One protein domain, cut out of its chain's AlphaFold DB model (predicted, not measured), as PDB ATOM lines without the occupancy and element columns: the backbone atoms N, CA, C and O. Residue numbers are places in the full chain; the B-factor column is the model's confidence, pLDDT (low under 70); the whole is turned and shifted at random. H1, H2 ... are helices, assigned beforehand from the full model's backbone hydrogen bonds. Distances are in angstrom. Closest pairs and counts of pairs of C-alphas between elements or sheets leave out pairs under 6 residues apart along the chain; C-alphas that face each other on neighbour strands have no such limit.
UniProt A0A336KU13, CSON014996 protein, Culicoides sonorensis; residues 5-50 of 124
ATOM      1  N   ASN A   5      21.221   2.454 -30.368       52.19
ATOM      2  CA  ASN A   5      20.156   2.510 -29.351       52.19
ATOM      3  C   ASN A   5      19.585   1.136 -28.966       52.19
ATOM      4  O   ASN A   5      19.330   0.884 -27.793       52.19
ATOM      5  N   ASN A   6      19.483   0.194 -29.911       54.44
ATOM      6  CA  ASN A   6      18.927  -1.140 -29.635       54.44
ATOM      7  C   ASN A   6      19.799  -1.954 -28.649       54.44
ATOM      8  O   ASN A   6      19.305  -2.752 -27.854       54.44
ATOM      9  N   ASN A   7      21.112  -1.704 -28.649       57.53
ATOM     10  CA  ASN A   7      22.035  -2.341 -27.711       57.53
ATOM     11  C   ASN A   7      21.899  -1.777 -26.290       57.53
ATOM     12  O   ASN A   7      22.017  -2.535 -25.334       57.53
ATOM     13  N   ASN A   8      21.584  -0.488 -26.135       59.69
ATOM     14  CA  ASN A   8      21.397   0.119 -24.815       59.69
ATOM     15  C   ASN A   8      20.146  -0.436 -24.114       59.69
ATOM     16  O   ASN A   8      20.190  -0.721 -22.922       59.69
ATOM     17  N   ASN A   9      19.067  -0.685 -24.861       63.78
ATOM     18  CA  ASN A   9      17.805  -1.179 -24.294       63.78
ATOM     19  C   ASN A   9      17.880  -2.657 -23.881       63.78
ATOM     20  O   ASN A   9      17.330  -3.041 -22.852       63.78
ATOM     21  N   LYS A  10      18.615  -3.492 -24.630       67.38
ATOM     22  CA  LYS A  10      18.900  -4.875 -24.206       67.38
ATOM     23  C   LYS A  10      19.754  -4.925 -22.942       67.38
ATOM     24  O   LYS A  10      19.553  -5.811 -22.116       67.38
ATOM     25  N   ASN A  11      20.673  -3.977 -22.781       71.44
ATOM     26  CA  ASN A  11      21.556  -3.938 -21.621       71.44
ATOM     27  C   ASN A  11      20.795  -3.631 -20.324       71.44
ATOM     28  O   ASN A  11      21.093  -4.251 -19.312       71.44
ATOM     29  N   THR A  12      19.762  -2.780 -20.346       75.62
ATOM     30  CA  THR A  12      19.016  -2.439 -19.117       75.62
ATOM     31  C   THR A  12      18.209  -3.611 -18.556       75.62
ATOM     32  O   THR A  12      18.161  -3.806 -17.346       75.62
ATOM     33  N   VAL A  13      17.595  -4.425 -19.419       82.06
ATOM     34  CA  VAL A  13      16.858  -5.626 -18.988       82.06
ATOM     35  C   VAL A  13      17.823  -6.712 -18.501       82.06
ATOM     36  O   VAL A  13      17.508  -7.455 -17.573       82.06
ATOM     37  N   LEU A  14      19.015  -6.795 -19.099       84.06
ATOM     38  CA  LEU A  14      20.067  -7.715 -18.664       84.06
ATOM     39  C   LEU A  14      20.669  -7.321 -17.307       84.06
ATOM     40  O   LEU A  14      20.939  -8.201 -16.494       84.06
ATOM     41  N   GLU A  15      20.846  -6.026 -17.045       84.81
ATOM     42  CA  GLU A  15      21.304  -5.517 -15.745       84.81
ATOM     43  C   GLU A  15      20.305  -5.842 -14.626       84.81
ATOM     44  O   GLU A  15      20.699  -6.372 -13.588       84.81
ATOM     45  N   GLU A  16      19.008  -5.629 -14.869       83.38
ATOM     46  CA  GLU A  16      17.946  -6.029 -13.938       83.38
ATOM     47  C   GLU A  16      17.958  -7.545 -13.709       83.38
ATOM     48  O   GLU A  16      17.955  -8.010 -12.572       83.38
ATOM     49  N   ALA A  17      18.068  -8.348 -14.772       85.62
ATOM     50  CA  ALA A  17      18.129  -9.805 -14.649       85.62
ATOM     51  C   ALA A  17      19.315 -10.283 -13.792       85.62
ATOM     52  O   ALA A  17      19.177 -11.251 -13.042       85.62
ATOM     53  N   GLN A  18      20.457  -9.594 -13.852       87.94
ATOM     54  CA  GLN A  18      21.632  -9.916 -13.042       87.94
ATOM     55  C   GLN A  18      21.376  -9.707 -11.538       87.94
ATOM     56  O   GLN A  18      21.912 -10.453 -10.715       87.94
ATOM     57  N   GLN A  19      20.543  -8.732 -11.170       85.62
ATOM     58  CA  GLN A  19      20.226  -8.414  -9.775       85.62
ATOM     59  C   GLN A  19      19.319  -9.461  -9.113       85.62
ATOM     60  O   GLN A  19      19.365  -9.637  -7.895       85.62
ATOM     61  N   TRP A  20      18.526 -10.186  -9.905       85.75
ATOM     62  CA  TRP A  20      17.553 -11.158  -9.401       85.75
ATOM     63  C   TRP A  20      18.025 -12.619  -9.489       85.75
ATOM     64  O   TRP A  20      17.243 -13.539  -9.227       85.75
ATOM     65  N   ILE A  21      19.306 -12.858  -9.799       87.94
ATOM     66  CA  ILE A  21      19.889 -14.206  -9.840       87.94
ATOM     67  C   ILE A  21      19.695 -14.913  -8.492       87.94
ATOM     68  O   ILE A  21      20.081 -14.411  -7.440       87.94
ATOM     69  N   GLY A  22      19.123 -16.119  -8.538       84.25
ATOM     70  CA  GLY A  22      18.825 -16.929  -7.351       84.25
ATOM     71  C   GLY A  22      17.422 -16.717  -6.767       84.25
ATOM     72  O   GLY A  22      17.030 -17.462  -5.871       84.25
ATOM     73  N   CYS A  23      16.647 -15.772  -7.309       82.00
ATOM     74  CA  CYS A  23      15.275 -15.458  -6.902       82.00
ATOM     75  C   CYS A  23      14.296 -15.622  -8.081       82.00
ATOM     76  O   CYS A  23      14.691 -15.799  -9.233       82.00
ATOM     77  N   GLY A  24      12.988 -15.557  -7.817       86.25
ATOM     78  CA  GLY A  24      11.977 -15.532  -8.880       86.25
ATOM     79  C   GLY A  24      12.018 -14.212  -9.654       86.25
ATOM     80  O   GLY A  24      11.579 -13.193  -9.134       86.25
ATOM     81  N   MET A  25      12.531 -14.231 -10.889       88.75
ATOM     82  CA  MET A  25      12.795 -13.014 -11.681       88.75
ATOM     83  C   MET A  25      11.662 -12.631 -12.640       88.75
ATOM     84  O   MET A  25      11.606 -11.501 -13.115       88.75
ATOM     85  N   THR A  26      10.779 -13.575 -12.975       89.31
ATOM     86  CA  THR A  26       9.852 -13.436 -14.108       89.31
ATOM     87  C   THR A  26       8.925 -12.234 -13.958       89.31
ATOM     88  O   THR A  26       8.845 -11.427 -14.876       89.31
ATOM     89  N   PHE A  27       8.279 -12.071 -12.800       89.94
ATOM     90  CA  PHE A  27       7.370 -10.949 -12.540       89.94
ATOM     91  C   PHE A  27       8.079  -9.588 -12.623       89.94
ATOM     92  O   PHE A  27       7.619  -8.704 -13.338       89.94
ATOM     93  N   SER A  28       9.230  -9.446 -11.959       88.44
ATOM     94  CA  SER A  28       9.996  -8.193 -11.931       88.44
ATOM     95  C   SER A  28      10.508  -7.792 -13.316       88.44
ATOM     96  O   SER A  28      10.458  -6.621 -13.681       88.44
ATOM     97  N   LEU A  29      10.949  -8.765 -14.122       89.12
ATOM     98  CA  LEU A  29      11.381  -8.509 -15.496       89.12
ATOM     99  C   LEU A  29      10.217  -8.077 -16.395       89.12
ATOM    100  O   LEU A  29      10.394  -7.187 -17.224       89.12
ATOM    101  N   PHE A  30       9.032  -8.670 -16.225       89.44
ATOM    102  CA  PHE A  30       7.846  -8.257 -16.979       89.44
ATOM    103  C   PHE A  30       7.401  -6.833 -16.633       89.44
ATOM    104  O   PHE A  30       7.095  -6.074 -17.550       89.44
ATOM    105  N   GLU A  31       7.417  -6.443 -15.358       88.19
ATOM    106  CA  GLU A  31       7.092  -5.066 -14.957       88.19
ATOM    107  C   GLU A  31       8.144  -4.069 -15.468       88.19
ATOM    108  O   GLU A  31       7.791  -3.074 -16.095       88.19
ATOM    109  N   CYS A  32       9.438  -4.388 -15.348       85.50
ATOM    110  CA  CYS A  32      10.512  -3.561 -15.909       85.50
ATOM    111  C   CYS A  32      10.370  -3.353 -17.429       85.50
ATOM    112  O   CYS A  32      10.680  -2.279 -17.949       85.50
ATOM    113  N   LEU A  33       9.950  -4.386 -18.164       86.25
ATOM    114  CA  LEU A  33       9.704  -4.293 -19.602       86.25
ATOM    115  C   LEU A  33       8.489  -3.426 -19.917       86.25
ATOM    116  O   LEU A  33       8.517  -2.690 -20.897       86.25
ATOM    117  N   LYS A  34       7.438  -3.518 -19.102       86.94
ATOM    118  CA  LYS A  34       6.207  -2.751 -19.265       86.94
ATOM    119  C   LYS A  34       6.443  -1.256 -19.054       86.94
ATOM    120  O   LYS A  34       5.963  -0.466 -19.859       86.94
ATOM    121  N   ASP A  35       7.237  -0.886 -18.052       85.12
ATOM    122  CA  ASP A  35       7.578   0.515 -17.776       85.12
ATOM    123  C   ASP A  35       8.450   1.139 -18.879       85.12
ATOM    124  O   ASP A  35       8.343   2.329 -19.158       85.12
ATOM    125  N   LYS A  36       9.295   0.333 -19.537       82.44
ATOM    126  CA  LYS A  36      10.210   0.763 -20.615       82.44
ATOM    127  C   LYS A  36       9.644   0.508 -22.020       82.44
ATOM    128  O   LYS A  36      10.344   0.696 -23.015       82.44
ATOM    129  N   LEU A  37       8.397   0.044 -22.122       82.31
ATOM    130  CA  LEU A  37       7.781  -0.392 -23.377       82.31
ATOM    131  C   LEU A  37       7.618   0.762 -24.369       82.31
ATOM    132  O   LEU A  37       7.916   0.597 -25.551       82.31
ATOM    133  N   ASP A  38       7.202   1.929 -23.882       79.88
ATOM    134  CA  ASP A  38       7.010   3.118 -24.715       79.88
ATOM    135  C   ASP A  38       8.340   3.614 -25.298       79.88
ATOM    136  O   ASP A  38       8.411   3.920 -26.487       79.88
ATOM    137  N   ASP A  39       9.419   3.582 -24.513       78.31
ATOM    138  CA  ASP A  39      10.769   3.929 -24.972       78.31
ATOM    139  C   ASP A  39      11.287   2.939 -26.028       78.31
ATOM    140  O   ASP A  39      11.949   3.324 -26.994       78.31
ATOM    141  N   ILE A  40      10.962   1.650 -25.875       74.44
ATOM    142  CA  ILE A  40      11.328   0.602 -26.839       74.44
ATOM    143  C   ILE A  40      10.543   0.761 -28.150       74.44
ATOM    144  O   ILE A  40      11.090   0.518 -29.228       74.44
ATOM    145  N   LEU A  41       9.271   1.159 -28.080       74.75
ATOM    146  CA  LEU A  41       8.397   1.307 -29.249       74.75
ATOM    147  C   LEU A  41       8.513   2.675 -29.934       74.75
ATOM    148  O   LEU A  41       8.180   2.783 -31.118       74.75
ATOM    149  N   ALA A  42       9.029   3.698 -29.250       70.88
ATOM    150  CA  ALA A  42       9.270   5.023 -29.822       70.88
ATOM    151  C   ALA A  42      10.191   4.975 -31.060       70.88
ATOM    152  O   ALA A  42       9.924   5.647 -32.062       70.88
ATOM    153  N   ASP A  43      11.216   4.116 -31.036       61.78
ATOM    154  CA  ASP A  43      12.150   3.915 -32.156       61.78
ATOM    155  C   ASP A  43      11.525   3.108 -33.313       61.78
ATOM    156  O   ASP A  43      11.922   3.241 -34.472       61.78
ATOM    157  N   VAL A  44      10.521   2.278 -33.025       61.25
ATOM    158  CA  VAL A  44       9.884   1.383 -34.002       61.25
ATOM    159  C   VAL A  44       8.882   2.128 -34.896       61.25
ATOM    160  O   VAL A  44       8.743   1.806 -36.083       61.25
ATOM    161  N   ASN A  45       8.228   3.159 -34.357       55.16
ATOM    162  CA  ASN A  45       7.231   3.960 -35.072       55.16
ATOM    163  C   ASN A  45       7.806   4.890 -36.150       55.16
ATOM    164  O   ASN A  45       7.037   5.384 -36.973       55.16
ATOM    165  N   ASN A  46       9.122   5.127 -36.180       55.53
ATOM    166  CA  ASN A  46       9.673   6.160 -37.057       55.53
ATOM    167  C   ASN A  46      10.060   5.709 -38.474       55.53
ATOM    168  O   ASN A  46      10.029   6.565 -39.341       55.53
ATOM    169  N   ASP A  47      10.342   4.429 -38.781       52.72
ATOM    170  CA  ASP A  47      10.830   4.113 -40.148       52.72
ATOM    171  C   ASP A  47      10.492   2.734 -40.755       52.72
ATOM    172  O   ASP A  47      10.648   2.553 -41.966       52.72
ATOM    173  N   SER A  48      10.006   1.743 -39.996       53.62
ATOM    174  CA  SER A  48       9.979   0.347 -40.501       53.62
ATOM    175  C   SER A  48       8.639  -0.391 -40.459       53.62
ATOM    176  O   SER A  48       8.480  -1.354 -41.209       53.62
ATOM    177  N   ILE A  49       7.657   0.044 -39.663       54.06
ATOM    178  CA  ILE A  49       6.351  -0.642 -39.599       54.06
ATOM    179  C   ILE A  49       5.429  -0.241 -40.759       54.06
ATOM    180  O   ILE A  49       4.793  -1.105 -41.363       54.06
ATOM    181  N   ASN A  50       5.418   1.036 -41.154       49.53
ATOM    182  CA  ASN A  50       4.496   1.525 -42.189       49.53
ATOM    183  C   ASN A  50       4.759   0.926 -43.584       49.53
ATOM    184  O   ASN A  50       3.834   0.814 -44.379       49.53
TER     185      ASN A  50
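AT A GLANCE: This is residues 5 to 50 of the 124 residues of the protein "CSON014996 protein" of Culicoides sonorensis (UniProt A0A336KU13). A helical hairpin: the long helix H1 runs one way, the chain turns at one end through residues 20 to 25, and H2 and then the short H3 run back along it in a row. A tail, residues 44 to 50, sticks out at the end away from the turn and adds to the length. The printed part has 46 residues, with three named helices in the order H1, H2, H3 and no named strand, and its class is all helix. It is loose, with a radius of gyration of the C-alphas of 12.6 A, and spans 41 by 18 by 12 A.

IN THESE COORDINATES: H1 holds residues 5 to 19 and is 22.4 A long from first to last C-alpha; C-alpha 5 is at (20.156, 2.510, -29.351). H2 holds residues 26 to 35, 14.6 A, and begins with C-alpha 26 at (9.852, -13.436, -14.108). H3 holds residues 37 to 42, 8.5 A, and ends with C-alpha 42 at (9.270, 5.023, -29.822).

HOW THE PARTS SIT: H1 and H2 form a helical hairpin, two helices that follow each other, touch and run opposite ways. H1 touches H2 with residues 13 to 17 alone, and the closest C-alphas, those of Ala 17 and Leu 29, are 6.9 A apart. Their tilt of 35.4 degrees is only just steep. H3 is close to H1 but not clearly touching, the closest C-alphas being those of Asn 9 and Ile 40, 7.2 A apart. H1 and H3 run opposite ways at a shallow tilt of 10 degrees. H2 and H3 meet only through their link. In H2 and H3 every O i to N i+4 pair is within hydrogen-bond range, and in H1 10 of 11 are.

THE WHOLE: The outline is a rod, and the C-alphas farthest apart, those of Gly 22 and Asn 50, are 41.9 A apart. The printed part has no cut. The link from H1 to H2 is short and that from H2 to H3 is tight. Residues 44 to 50 stand free. The mean pLDDT of the printed part is 75.6, and residues 5 to 10 and 43 to 50 are under 70.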